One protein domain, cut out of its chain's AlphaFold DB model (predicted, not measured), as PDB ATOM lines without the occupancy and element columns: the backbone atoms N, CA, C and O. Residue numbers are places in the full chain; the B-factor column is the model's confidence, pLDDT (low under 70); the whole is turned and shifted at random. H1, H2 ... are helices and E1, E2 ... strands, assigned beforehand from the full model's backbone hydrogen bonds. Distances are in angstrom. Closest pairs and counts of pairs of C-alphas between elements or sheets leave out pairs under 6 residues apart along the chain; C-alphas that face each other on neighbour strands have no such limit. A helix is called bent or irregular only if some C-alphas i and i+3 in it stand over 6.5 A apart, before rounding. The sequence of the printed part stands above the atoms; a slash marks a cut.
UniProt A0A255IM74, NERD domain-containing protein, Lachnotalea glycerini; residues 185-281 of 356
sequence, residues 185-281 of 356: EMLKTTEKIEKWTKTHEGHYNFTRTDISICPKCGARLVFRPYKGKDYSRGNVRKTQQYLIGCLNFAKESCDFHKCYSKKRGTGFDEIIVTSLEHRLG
ATOM      1  N   GLU A 185     194.686 291.096 239.971       93.75
ATOM      2  CA  GLU A 185     193.546 291.910 239.543       93.75
ATOM      3  C   GLU A 185     193.720 292.436 238.110       93.75
ATOM      4  O   GLU A 185     192.787 292.360 237.300       93.75
ATOM      5  N   MET A 186     194.922 292.908 237.771       94.50
ATOM      6  CA  MET A 186     195.274 293.363 236.427       94.50
ATOM      7  C   MET A 186     195.149 292.250 235.386       94.50
ATOM      8  O   MET A 186     194.575 292.490 234.323       94.50
ATOM      9  N   LEU A 187     195.614 291.034 235.688       92.81
ATOM     10  CA  LEU A 187     195.473 289.882 234.789       92.81
ATOM     11  C   LEU A 187     194.000 289.564 234.508       92.81
ATOM     12  O   LEU A 187     193.586 289.539 233.350       92.81
ATOM     13  N   LYS A 188     193.175 289.445 235.558       93.06
ATOM     14  CA  LYS A 188     191.726 289.198 235.418       93.06
ATOM     15  C   LYS A 188     191.023 290.288 234.612       93.06
ATOM     16  O   LYS A 188     190.065 290.015 233.890       93.06
ATOM     17  N   THR A 189     191.441 291.537 234.785       92.94
ATOM     18  CA  THR A 189     190.871 292.676 234.057       92.94
ATOM     19  C   THR A 189     191.281 292.637 232.589       92.94
ATOM     20  O   THR A 189     190.424 292.761 231.717       92.94
ATOM     21  N   THR A 190     192.554 292.358 232.312       93.69
ATOM     22  CA  THR A 190     193.102 292.211 230.958       93.69
ATOM     23  C   THR A 190     192.393 291.097 230.190       93.69
ATOM     24  O   THR A 190     191.875 291.349 229.107       93.69
ATOM     25  N   GLU A 191     192.241 289.911 230.782       90.94
ATOM     26  CA  GLU A 191     191.532 288.776 230.168       90.94
ATOM     27  C   GLU A 191     190.075 289.108 229.814       90.94
ATOM     28  O   GLU A 191     189.567 288.727 228.755       90.94
ATOM     29  N   LYS A 192     189.376 289.851 230.685       91.69
ATOM     30  CA  LYS A 192     188.005 290.307 230.406       91.69
ATOM     31  C   LYS A 192     187.962 291.255 229.211       91.69
ATOM     32  O   LYS A 192     187.020 291.165 228.422       91.69
ATOM     33  N   ILE A 193     188.938 292.155 229.092       91.69
ATOM     34  CA  ILE A 193     189.041 293.098 227.974       91.69
ATOM     35  C   ILE A 193     189.361 292.336 226.688       91.69
ATOM     36  O   ILE A 193     188.628 292.498 225.724       91.69
ATOM     37  N   GLU A 194     190.357 291.447 226.689       90.31
ATOM     38  CA  GLU A 194     190.750 290.626 225.530       90.31
ATOM     39  C   GLU A 194     189.597 289.756 225.012       90.31
ATOM     40  O   GLU A 194     189.303 289.714 223.815       90.31
ATOM     41  N   LYS A 195     188.869 289.089 225.916       88.81
ATOM     42  CA  LYS A 195     187.686 288.307 225.537       88.81
ATOM     43  C   LYS A 195     186.592 289.195 224.948       88.81
ATOM     44  O   LYS A 195     185.902 288.797 224.002       88.81
ATOM     45  N   TRP A 196     186.408 290.388 225.513       87.88
ATOM     46  CA  TRP A 196     185.421 291.341 225.026       87.88
ATOM     47  C   TRP A 196     185.811 291.897 223.651       87.88
ATOM     48  O   TRP A 196     184.969 291.844 222.754       87.88
ATOM     49  N   THR A 197     187.060 292.326 223.439       86.75
ATOM     50  CA  THR A 197     187.543 292.852 222.150       86.75
ATOM     51  C   THR A 197     187.472 291.783 221.068       86.75
ATOM     52  O   THR A 197     186.901 292.043 220.015       86.75
ATOM     53  N   LYS A 198     187.892 290.543 221.347       84.06
ATOM     54  CA  LYS A 198     187.757 289.421 220.399       84.06
ATOM     55  C   LYS A 198     186.304 289.183 219.976       84.06
ATOM     56  O   LYS A 198     186.021 288.883 218.820       84.06
ATOM     57  N   THR A 199     185.358 289.333 220.904       81.38
ATOM     58  CA  THR A 199     183.930 289.119 220.624       81.38
ATOM     59  C   THR A 199     183.310 290.287 219.846       81.38
ATOM     60  O   THR A 199     182.544 290.059 218.906       81.38
ATOM     61  N   HIS A 200     183.611 291.531 220.222       78.25
ATOM     62  CA  HIS A 200     182.894 292.723 219.748       78.25
ATOM     63  C   HIS A 200     183.625 293.470 218.628       78.25
ATOM     64  O   HIS A 200     182.977 294.045 217.758       78.25
ATOM     65  N   GLU A 201     184.952 293.422 218.622       76.50
ATOM     66  CA  GLU A 201     185.834 294.211 217.760       76.50
ATOM     67  C   GLU A 201     186.765 293.337 216.910       76.50
ATOM     68  O   GLU A 201     187.695 293.881 216.342       76.50
ATOM     69  N   GLY A 202     186.515 292.018 216.828       66.56
ATOM     70  CA  GLY A 202     187.421 290.912 216.441       66.56
ATOM     71  C   GLY A 202     188.341 291.015 215.209       66.56
ATOM     72  O   GLY A 202     189.015 290.042 214.897       66.56
ATOM     73  N   HIS A 203     188.388 292.156 214.529       71.88
ATOM     74  CA  HIS A 203     189.485 292.604 213.678       71.88
ATOM     75  C   HIS A 203     190.676 293.197 214.477       71.88
ATOM     76  O   HIS A 203     191.814 293.116 214.022       71.88
ATOM     77  N   TYR A 204     190.456 293.773 215.668       71.19
ATOM     78  CA  TYR A 204     191.518 294.374 216.489       71.19
ATOM     79  C   TYR A 204     192.264 293.365 217.356       71.19
ATOM     80  O   TYR A 204     191.690 292.787 218.281       71.19
ATOM     81  N   ASN A 205     193.577 293.276 217.137       72.06
ATOM     82  CA  ASN A 205     194.511 292.506 217.952       72.06
ATOM     83  C   ASN A 205     195.501 293.447 218.652       72.06
ATOM     84  O   ASN A 205     196.659 293.539 218.255       72.06
ATOM     85  N   PHE A 206     195.039 294.166 219.681       87.81
ATOM     86  CA  PHE A 206     195.961 294.870 220.574       87.81
ATOM     87  C   PHE A 206     196.794 293.844 221.342       87.81
ATOM     88  O   PHE A 206     196.267 292.866 221.876       87.81
ATOM     89  N   THR A 207     198.092 294.084 221.426       90.56
ATOM     90  CA  THR A 207     198.992 293.326 222.285       90.56
ATOM     91  C   THR A 207     199.038 293.949 223.678       90.56
ATOM     92  O   THR A 207     198.807 295.145 223.868       90.56
ATOM     93  N   ARG A 208     199.377 293.153 224.697       93.44
ATOM     94  CA  ARG A 208     199.483 293.654 226.077       93.44
ATOM     95  C   ARG A 208     200.548 294.740 226.246       93.44
ATOM     96  O   ARG A 208     200.472 295.489 227.214       93.44
ATOM     97  N   THR A 209     201.515 294.848 225.338       95.19
ATOM     98  CA  THR A 209     202.601 295.841 225.365       95.19
ATOM     99  C   THR A 209     202.343 297.044 224.461       95.19
ATOM    100  O   THR A 209     203.190 297.937 224.377       95.19
ATOM    101  N   ASP A 210     201.188 297.103 223.805       94.94
ATOM    102  CA  ASP A 210     200.810 298.240 222.985       94.94
ATOM    103  C   ASP A 210     200.540 299.478 223.839       94.94
ATOM    104  O   ASP A 210     199.946 299.414 224.922       94.94
ATOM    105  N   ILE A 211     200.960 300.630 223.316       96.50
ATOM    106  CA  ILE A 211     200.578 301.937 223.845       96.50
ATOM    107  C   ILE A 211     199.906 302.767 222.759       96.50
ATOM    108  O   ILE A 211     200.179 302.613 221.570       96.50
ATOM    109  N   SER A 212     199.083 303.717 223.184       95.81
ATOM    110  CA  SER A 212     198.540 304.745 222.307       95.81
ATOM    111  C   SER A 212     198.543 306.088 223.025       95.81
ATOM    112  O   SER A 212     198.449 306.152 224.257       95.81
ATOM    113  N   ILE A 213     198.702 307.159 222.251       96.12
ATOM    114  CA  ILE A 213     198.820 308.529 222.738       96.12
ATOM    115  C   ILE A 213     197.573 309.314 222.339       96.12
ATOM    116  O   ILE A 213     197.090 309.238 221.212       96.12
ATOM    117  N   CYS A 214     197.046 310.076 223.288       95.75
ATOM    118  CA  CYS A 214     195.899 310.940 223.107       95.75
ATOM    119  C   CYS A 214     196.256 312.092 222.162       95.75
ATOM    120  O   CYS A 214     197.144 312.882 222.492       95.75
ATOM    121  N   PRO A 215     195.524 312.279 221.052       95.56
ATOM    122  CA  PRO A 215     195.811 313.355 220.108       95.56
ATOM    123  C   PRO A 215     195.435 314.744 220.646       95.56
ATOM    124  O   PRO A 215     195.887 315.742 220.100       95.56
ATOM    125  N   LYS A 216     194.613 314.833 221.707       94.69
ATOM    126  CA  LYS A 216     194.205 316.123 222.296       94.69
ATOM    127  C   LYS A 216     195.213 316.688 223.300       94.69
ATOM    128  O   LYS A 216     195.412 317.894 223.325       94.69
ATOM    129  N   CYS A 217     195.804 315.846 224.151       94.88
ATOM    130  CA  CYS A 217     196.666 316.302 225.257       94.88
ATOM    131  C   CYS A 217     198.002 315.553 225.382       94.88
ATOM    132  O   CYS A 217     198.766 315.829 226.299       94.88
ATOM    133  N   GLY A 218     198.292 314.575 224.520       93.94
ATOM    134  CA  GLY A 218     199.549 313.819 224.564       93.94
ATOM    135  C   GLY A 218     199.660 312.777 225.689       93.94
ATOM    136  O   GLY A 218     200.652 312.055 225.755       93.94
ATOM    137  N   ALA A 219     198.659 312.644 226.564       94.56
ATOM    138  CA  ALA A 219     198.632 311.597 227.589       94.56
ATOM    139  C   ALA A 219     198.371 310.201 226.994       94.56
ATOM    140  O   ALA A 219     197.875 310.076 225.879       94.56
ATOM    141  N   ARG A 220     198.639 309.121 227.740       95.62
ATOM    142  CA  ARG A 220     198.330 307.755 227.273       95.62
ATOM    143  C   ARG A 220     196.825 307.498 227.188       95.62
ATOM    144  O   ARG A 220     196.044 308.031 227.978       95.62
ATOM    145  N   LEU A 221     196.439 306.635 226.256       96.19
ATOM    146  CA  LEU A 221     195.104 306.054 226.183       96.19
ATOM    147  C   LEU A 221     195.075 304.691 226.875       96.19
ATOM    148  O   LEU A 221     196.018 303.910 226.755       96.19
ATOM    149  N   VAL A 222     193.982 304.409 227.584       95.75
ATOM    150  CA  VAL A 222     193.787 303.153 228.321       95.75
ATOM    151  C   VAL A 222     192.371 302.625 228.151       95.75
ATOM    152  O   VAL A 222     191.426 303.399 227.970       95.75
ATOM    153  N   PHE A 223     192.207 301.311 228.251       94.56
ATOM    154  CA  PHE A 223     190.888 300.703 228.333       94.56
ATOM    155  C   PHE A 223     190.202 301.082 229.645       94.56
ATOM    156  O   PHE A 223     190.793 301.027 230.724       94.56
ATOM    157  N   ARG A 224     188.923 301.449 229.563       91.50
ATOM    158  CA  ARG A 224     188.095 301.777 230.723       91.50
ATOM    159  C   ARG A 224     186.762 301.041 230.667       91.50
ATOM    160  O   ARG A 224     186.153 300.963 229.594       91.50
ATOM    161  N   PRO A 225     186.274 300.531 231.809       90.19
ATOM    162  CA  PRO A 225     184.933 299.987 231.898       90.19
ATOM    163  C   PRO A 225     183.891 301.093 231.677       90.19
ATOM    164  O   PRO A 225     183.983 302.177 232.248       90.19
ATOM    165  N   TYR A 226     182.860 300.799 230.891       86.44
ATOM    166  CA  TYR A 226     181.726 301.689 230.640       86.44
ATOM    167  C   TYR A 226     180.416 300.892 230.596       86.44
ATOM    168  O   TYR A 226     180.389 299.750 230.145       86.44
ATOM    169  N   LYS A 227     179.301 301.471 231.061       81.25
ATOM    170  CA  LYS A 227     177.971 300.842 230.964       81.25
ATOM    171  C   LYS A 227     177.236 301.351 229.728       81.25
ATOM    172  O   LYS A 227     176.631 302.422 229.759       81.25
ATOM    173  N   GLY A 228     177.247 300.553 228.664       75.12
ATOM    174  CA  GLY A 228     176.646 300.882 227.370       75.12
ATOM    175  C   GLY A 228     175.616 299.855 226.906       75.12
ATOM    176  O   GLY A 228     175.510 298.769 227.470       75.12
ATOM    177  N   LYS A 229     174.845 300.201 225.867       71.75
ATOM    178  CA  LYS A 229     174.046 299.209 225.130       71.75
ATOM    179  C   LYS A 229     174.988 298.322 224.314       71.75
ATOM    180  O   LYS A 229     175.930 298.833 223.714       71.75
ATOM    181  N   ASP A 230     174.714 297.025 224.278       71.25
ATOM    182  CA  ASP A 230     175.459 296.068 223.460       71.25
ATOM    183  C   ASP A 230     174.797 295.930 222.086       71.25
ATOM    184  O   ASP A 230     173.807 295.210 221.912       71.25
ATOM    185  N   TYR A 231     175.342 296.645 221.102       65.81
ATOM    186  CA  TYR A 231     174.820 296.617 219.737       65.81
ATOM    187  C   TYR A 231     175.170 295.328 218.981       65.81
ATOM    188  O   TYR A 231     174.480 295.004 218.020       65.81
ATOM    189  N   SER A 232     176.168 294.554 219.430       60.19
ATOM    190  CA  SER A 232     176.590 293.317 218.752       60.19
ATOM    191  C   SER A 232     175.560 292.192 218.861       60.19
ATOM    192  O   SER A 232     175.508 291.307 218.009       60.19
ATOM    193  N   ARG A 233     174.727 292.232 219.908       63.22
ATOM    194  CA  ARG A 233     173.727 291.203 220.232       63.22
ATOM    195  C   ARG A 233     172.285 291.695 220.117       63.22
ATOM    196  O   ARG A 233     171.382 291.027 220.611       63.22
ATOM    197  N   GLY A 234     172.063 292.885 219.548       61.66
ATOM    198  CA  GLY A 234     170.740 293.522 219.525       61.66
ATOM    199  C   GLY A 234     170.153 293.749 220.926       61.66
ATOM    200  O   GLY A 234     168.940 293.861 221.086       61.66
ATOM    201  N   ASN A 235     170.999 293.776 221.962       65.75
ATOM    202  CA  ASN A 235     170.556 293.777 223.345       65.75
ATOM    203  C   ASN A 235     170.214 295.205 223.789       65.75
ATOM    204  O   ASN A 235     171.026 296.128 223.714       65.75
ATOM    205  N   VAL A 236     168.993 295.383 224.284       64.88
ATOM    206  CA  VAL A 236     168.487 296.682 224.752       64.88
ATOM    207  C   VAL A 236     168.955 297.023 226.169       64.88
ATOM    208  O   VAL A 236     168.907 298.194 226.560       64.88
ATOM    209  N   ARG A 237     169.423 296.031 226.942       71.38
ATOM    210  CA  ARG A 237     169.914 296.230 228.312       71.38
ATOM    211  C   ARG A 237     171.331 296.793 228.302       71.38
ATOM    212  O   ARG A 237     172.173 296.387 227.504       71.38
ATOM    213  N   LYS A 238     171.604 297.712 229.234       73.62
ATOM    214  CA  LYS A 238     172.967 298.195 229.472       73.62
ATOM    215  C   LYS A 238     173.791 297.067 230.089       73.62
ATOM    216  O   LYS A 238     173.454 296.588 231.170       73.62
ATOM    217  N   THR A 239     174.858 296.662 229.418       79.56
ATOM    218  CA  THR A 239     175.822 295.667 229.902       79.56
ATOM    219  C   THR A 239     177.195 296.315 230.069       79.56
ATOM    220  O   THR A 239     177.408 297.472 229.693       79.56
ATOM    221  N   GLN A 240     178.121 295.592 230.699       83.88
ATOM    222  CA  GLN A 240     179.504 296.037 230.815       83.88
ATOM    223  C   GLN A 240     180.153 296.052 229.425       83.88
ATOM    224  O   GLN A 240     180.222 295.022 228.761       83.88
ATOM    225  N   GLN A 241     180.618 297.224 229.017       87.00
ATOM    226  CA  GLN A 241     181.351 297.491 227.785       87.00
ATOM    227  C   GLN A 241     182.728 298.062 228.133       87.00
ATOM    228  O   GLN A 241     182.997 298.404 229.293       87.00
ATOM    229  N   TYR A 242     183.584 298.197 227.125       89.88
ATOM    230  CA  TYR A 242     184.857 298.894 227.255       89.88
ATOM    231  C   TYR A 242     184.965 300.010 226.219       89.88
ATOM    232  O   TYR A 242     184.439 299.921 225.110       89.88
ATOM    233  N   LEU A 243     185.638 301.080 226.619       91.31
ATOM    234  CA  LEU A 243     186.056 302.174 225.754       91.31
ATOM    235  C   LEU A 243     187.559 302.389 225.923       91.31
ATOM    236  O   LEU A 243     188.127 301.973 226.932       91.31
ATOM    237  N   ILE A 244     188.191 303.059 224.968       93.50
ATOM    238  CA  ILE A 244     189.564 303.549 225.095       93.50
ATOM    239  C   ILE A 244     189.474 305.033 225.433       93.50
ATOM    240  O   ILE A 244     188.904 305.809 224.672       93.50
ATOM    241  N   GLY A 245     189.984 305.435 226.593       94.56
ATOM    242  CA  GLY A 245     189.846 306.795 227.109       94.56
ATOM    243  C   GLY A 245     191.181 307.397 227.519       94.56
ATOM    244  O   GLY A 245     192.107 306.685 227.905       94.56
ATOM    245  N   CYS A 246     191.265 308.725 227.474       95.62
ATOM    246  CA  CYS A 246     192.451 309.447 227.908       95.62
ATOM    247  C   CYS A 246     192.744 309.235 229.401       95.62
ATOM    248  O   CYS A 246     191.843 309.238 230.251       95.62
ATOM    249  N   LEU A 247     194.022 309.074 229.746       94.31
ATOM    250  CA  LEU A 247     194.452 308.985 231.133       94.31
ATOM    251  C   LEU A 247     194.211 310.300 231.898       94.31
ATOM    252  O   LEU A 247     193.764 310.263 233.043       94.31
ATOM    253  N   ASN A 248     194.396 311.447 231.236       93.94
ATOM    254  CA  ASN A 248     194.226 312.777 231.829       93.94
ATOM    255  C   ASN A 248     192.762 313.210 232.013       93.94
ATOM    256  O   ASN A 248     192.525 314.305 232.515       93.94
ATOM    257  N   PHE A 249     191.772 312.368 231.688       90.38
ATOM    258  CA  PHE A 249     190.356 312.690 231.913       90.38
ATOM    259  C   PHE A 249     190.071 313.135 233.359       90.38
ATOM    260  O   PHE A 249     189.388 314.128 233.576       90.38
ATOM    261  N   ALA A 250     190.636 312.445 234.354       83.69
ATOM    262  CA  ALA A 250     190.374 312.754 235.761       83.69
ATOM    263  C   ALA A 250     191.093 314.017 236.270       83.69
ATOM    264  O   ALA A 250     190.623 314.634 237.219       83.69
ATOM    265  N   LYS A 251     192.239 314.379 235.677       85.00
ATOM    266  CA  LYS A 251     193.093 315.482 236.155       85.00
ATOM    267  C   LYS A 251     192.869 316.783 235.391       85.00
ATOM    268  O   LYS A 251     192.880 317.848 235.987       85.00
ATOM    269  N   GLU A 252     192.675 316.681 234.082       89.38
ATOM    270  CA  GLU A 252     192.633 317.817 233.153       89.38
ATOM    271  C   GLU A 252     191.324 317.851 232.353       89.38
ATOM    272  O   GLU A 252     191.200 318.604 231.394       89.38
ATOM    273  N   SER A 253     190.357 316.992 232.695       91.19
ATOM    274  CA  SER A 253     189.064 316.898 232.003       91.19
ATOM    275  C   SER A 253     189.175 316.641 230.494       91.19
ATOM    276  O   SER A 253     188.244 316.932 229.746       91.19
ATOM    277  N   CYS A 254     190.286 316.047 230.032       94.56
ATOM    278  CA  CYS A 254     190.449 315.660 228.632       94.56
ATOM    279  C   CYS A 254     189.395 314.613 228.249       94.56
ATOM    280  O   CYS A 254     189.460 313.457 228.665       94.56
ATOM    281  N   ASP A 255     188.471 315.012 227.385       93.38
ATOM    282  CA  ASP A 255     187.293 314.257 226.959       93.38
ATOM    283  C   ASP A 255     187.561 313.278 225.803       93.38
ATOM    284  O   ASP A 255     186.634 312.619 225.336       93.38
ATOM    285  N   PHE A 256     188.801 313.165 225.312       94.69
ATOM    286  CA  PHE A 256     189.116 312.219 224.243       94.69
ATOM    287  C   PHE A 256     188.853 310.776 224.689       94.69
ATOM    288  O   PHE A 256     189.478 310.260 225.624       94.69
ATOM    289  N   HIS A 257     187.954 310.115 223.970       92.69
ATOM    290  CA  HIS A 257     187.665 308.703 224.120       92.69
ATOM    291  C   HIS A 257     187.126 308.123 222.811       92.69
ATOM    292  O   HIS A 257     186.550 308.833 221.983       92.69
ATOM    293  N   LYS A 258     187.289 306.812 222.642       90.62
ATOM    294  CA  LYS A 258     186.670 306.023 221.582       90.62
ATOM    295  C   LYS A 258     185.873 304.892 222.196       90.62
ATOM    296  O   LYS A 258     186.370 304.138 223.029       90.62
ATOM    297  N   CYS A 259     184.616 304.818 221.790       84.69
ATOM    298  CA  CYS A 259     183.682 303.799 222.226       84.69
ATOM    299  C   CYS A 259     183.528 302.738 221.146       84.69
ATOM    300  O   CYS A 259     183.646 303.020 219.957       84.69
ATOM    301  N   TYR A 260     183.135 301.552 221.595       75.25
ATOM    302  CA  TYR A 260     182.517 300.533 220.760       75.25
ATOM    303  C   TYR A 260     181.504 301.138 219.768       75.25
ATOM    304  O   TYR A 260     180.615 301.901 220.173       75.25
ATOM    305  N   SER A 261     181.619 300.801 218.480       71.12
ATOM    306  CA  SER A 261     180.713 301.318 217.445       71.12
ATOM    307  C   SER A 261     179.524 300.378 217.202       71.12
ATOM    308  O   SER A 261     179.590 299.171 217.421       71.12
ATOM    309  N   LYS A 262     178.404 300.922 216.696       67.56
ATOM    310  CA  LYS A 262     177.260 300.101 216.239       67.56
ATOM    311  C   LYS A 262     177.632 299.188 215.064       67.56
ATOM    312  O   LYS A 262     177.002 298.153 214.871       67.56
ATOM    313  N   LYS A 263     178.622 299.593 214.264       70.25
ATOM    314  CA  LYS A 263     179.170 298.824 213.146       70.25
ATOM    315  C   LYS A 263     180.317 297.972 213.690       70.25
ATOM    316  O   LYS A 263     181.468 298.390 213.660       70.25
ATOM    317  N   ARG A 264     179.963 296.808 214.242       69.56
ATOM    318  CA  ARG A 264     180.881 295.828 214.849       69.56
ATOM    319  C   ARG A 264     182.252 295.802 214.153       69.56
ATOM    320  O   ARG A 264     182.297 295.608 212.943       69.56
ATOM    321  N   GLY A 265     183.335 295.952 214.920       69.38
ATOM    322  CA  GLY A 265     184.706 295.851 214.401       69.38
ATOM    323  C   GLY A 265     185.369 297.160 213.978       69.38
ATOM    324  O   GLY A 265     186.489 297.094 213.494       69.38
ATOM    325  N   THR A 266     184.699 298.309 214.130       77.94
ATOM    326  CA  THR A 266     185.232 299.627 213.718       77.94
ATOM    327  C   THR A 266     185.390 300.617 214.875       77.94
ATOM    328  O   THR A 266     185.694 301.790 214.668       77.94
ATOM    329  N   GLY A 267     185.132 300.194 216.121       79.06
ATOM    330  CA  GLY A 267     185.087 301.105 217.274       79.06
ATOM    331  C   GLY A 267     186.423 301.761 217.597       79.06
ATOM    332  O   GLY A 267     186.456 302.853 218.169       79.06
ATOM    333  N   PHE A 268     187.520 301.114 217.208       88.00
ATOM    334  CA  PHE A 268     188.870 301.541 217.546       88.00
ATOM    335  C   PHE A 268     189.759 301.823 216.324       88.00
ATOM    336  O   PHE A 268     190.959 301.992 216.503       88.00
ATOM    337  N   ASP A 269     189.184 301.971 215.122       85.31
ATOM    338  CA  ASP A 269     189.922 302.249 213.869       85.31
ATOM    339  C   ASP A 269     190.804 303.487 213.911       85.31
ATOM    340  O   ASP A 269     191.874 303.536 213.313       85.31
ATOM    341  N   GLU A 270     190.379 304.490 214.664       85.62
ATOM    342  CA  GLU A 270     191.109 305.746 214.781       85.62
ATOM    343  C   GLU A 270     192.210 305.706 215.855       85.62
ATOM    344  O   GLU A 270     192.893 306.706 216.082       85.62
ATOM    345  N   ILE A 271     192.370 304.585 216.566       91.00
ATOM    346  CA  ILE A 271     193.378 304.454 217.617       91.00
ATOM    347  C   ILE A 271     194.720 304.081 216.994       91.00
ATOM    348  O   ILE A 271     194.954 302.947 216.584       91.00
ATOM    349  N   ILE A 272     195.634 305.049 216.984       92.31
ATOM    350  CA  ILE A 272     197.009 304.842 216.531       92.31
ATOM    351  C   ILE A 272     197.795 304.149 217.641       92.31
ATOM    352  O   ILE A 272     198.010 304.716 218.717       92.31
ATOM    353  N   VAL A 273     198.227 302.923 217.375       93.50
ATOM    354  CA  VAL A 273     198.988 302.092 218.309       93.50
ATOM    355  C   VAL A 273     200.472 302.135 217.974       93.50
ATOM    356  O   VAL A 273     200.865 302.118 216.812       93.50
ATOM    357  N   THR A 274     201.312 302.171 219.005       94.25
ATOM    358  CA  THR A 274     202.758 301.976 218.884       94.25
ATOM    359  C   THR A 274     203.153 300.698 219.621       94.25
ATOM    360  O   THR A 274     203.051 300.642 220.851       94.25
ATOM    361  N   SER A 275     203.607 299.686 218.876       93.12
ATOM    362  CA  SER A 275     204.068 298.415 219.448       93.12
ATOM    363  C   SER A 275     205.375 298.582 220.225       93.12
ATOM    364  O   SER A 275     206.101 299.570 220.066       93.12
ATOM    365  N   LEU A 276     205.706 297.607 221.073       93.94
ATOM    366  CA  LEU A 276     206.960 297.601 221.829       93.94
ATOM    367  C   LEU A 276     208.191 297.653 220.915       93.94
ATOM    368  O   LEU A 276     209.114 298.426 221.165       93.94
ATOM    369  N   GLU A 277     208.181 296.872 219.839       92.31
ATOM    370  CA  GLU A 277     209.287 296.776 218.893       92.31
ATOM    371  C   GLU A 277     209.541 298.119 218.211       92.31
ATOM    372  O   GLU A 277     210.689 298.545 218.103       92.31
ATOM    373  N   HIS A 278     208.477 298.820 217.809       92.31
ATOM    374  CA  HIS A 278     208.607 300.133 217.187       92.31
ATOM    375  C   HIS A 278     209.133 301.178 218.181       92.31
ATOM    376  O   HIS A 278     210.018 301.957 217.834       92.31
ATOM    377  N   ARG A 279     208.669 301.151 219.440       92.81
ATOM    378  CA  ARG A 279     209.150 302.060 220.500       92.81
ATOM    379  C   ARG A 279     210.642 301.938 220.777       92.81
ATOM    380  O   ARG A 279     211.274 302.935 221.108       92.81
ATOM    381  N   LEU A 280     211.172 300.723 220.699       94.06
ATOM    382  CA  LEU A 280     212.565 300.426 221.035       94.06
ATOM    383  C   LEU A 280     213.471 300.319 219.807       94.06
ATOM    384  O   LEU A 280     214.654 300.017 219.949       94.06
ATOM    385  N   GLY A 281     212.934 300.543 218.603       91.69
ATOM    386  CA  GLY A 281     213.692 300.402 217.363       91.69
ATOM    387  C   GLY A 281     214.156 298.967 217.098       91.69
ATOM    388  O   GLY A 281     215.159 298.756 216.423       91.69
TER     389      GLY A 281
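What this domain is: This is residues 185 to 281 of the 356 residues of the protein "NERD domain-containing protein" of Lachnotalea glycerini (UniProt A0A255IM74). A long, bent hairpin of two strands, E1 and E2, with the short strand E3 beside E2, makes a small sheet, and the helix H1 crosses over one of its faces. Two long stretches with no named element, residues 201 to 220 and 260 to 275, are tied by a short antiparallel pairing of residues 211 to 212 with 273 to 274; the small helix H3 lies at the end of the long axis away from the hairpin's tip. The 97 printed residues hold three named helices and three named strands in the order H1 E1 E2 H2 E3 H3; the sheet's order is E1 - E2 - E3, all antiparallel, and the class is mixed, helices and strands. The whole is compact, with a radius of gyration of the C-alphas of 13.8 A and spans of 43 by 30 by 29 A.

Where its parts are: Find C-alpha 185 at (193.546, 291.910, 239.543); from there H1, residues 185 to 200, runs 22.5 A. Then look for E1, residues 221 to 230, which begins at C-alpha 221 at (195.104, 306.054, 226.183) and is 22.2 A long. E2, residues 235 to 246, is 27.3 A long. H2 is residues 249 to 252, E3 residues 257 to 259, and H3 residues 276 to 279, ending at C-alpha 279 at (209.150, 302.060, 220.500).

How they stand to each other: Begin with the hairpin of E1 and E2, antiparallel at 166 degrees, where N 224 and O 243 are 2.8 A apart, within hydrogen-bond range. E1 bends by 77 degrees at residue 227 and E2 by 65 degrees at residue 238. On E2, the inner strand, look next to E3, antiparallel at 152 degrees, where N 258 and O 244 are 2.8 A apart, within hydrogen-bond range. H1 is on one face of this sheet, two layers in all, a helix over a sheet, at a height over the sheet of 9.7 A. It lies over E2 and only just over E1, on which 3 of its C-alphas fall; it runs across the strands, at 63 degrees to E2 on the local plane. The closest C-alphas of H1 and E2 are those of Ile 193 and Tyr 242, 7.2 A apart. H2 and H3 are not on the sheet, and H1 is apart from both. In H1 every O i to N i+4 pair is within hydrogen-bond range; H2 and H3 are too short for such a pair, and their one O i to N i+3 pair is within range in H3 but not in H2.

The domain as a whole: The two C-alphas farthest apart, those of Val 236 and Gly 281, are 46.0 A apart. The printed part has no cut; the links H1 to E1 and E3 to H3 are long, with 20 and 16 residues. The mean pLDDT of the printed part is 86.0, and it is under 70 at residue 202, residues 231 to 236, residue 262 and residues 264 to 265.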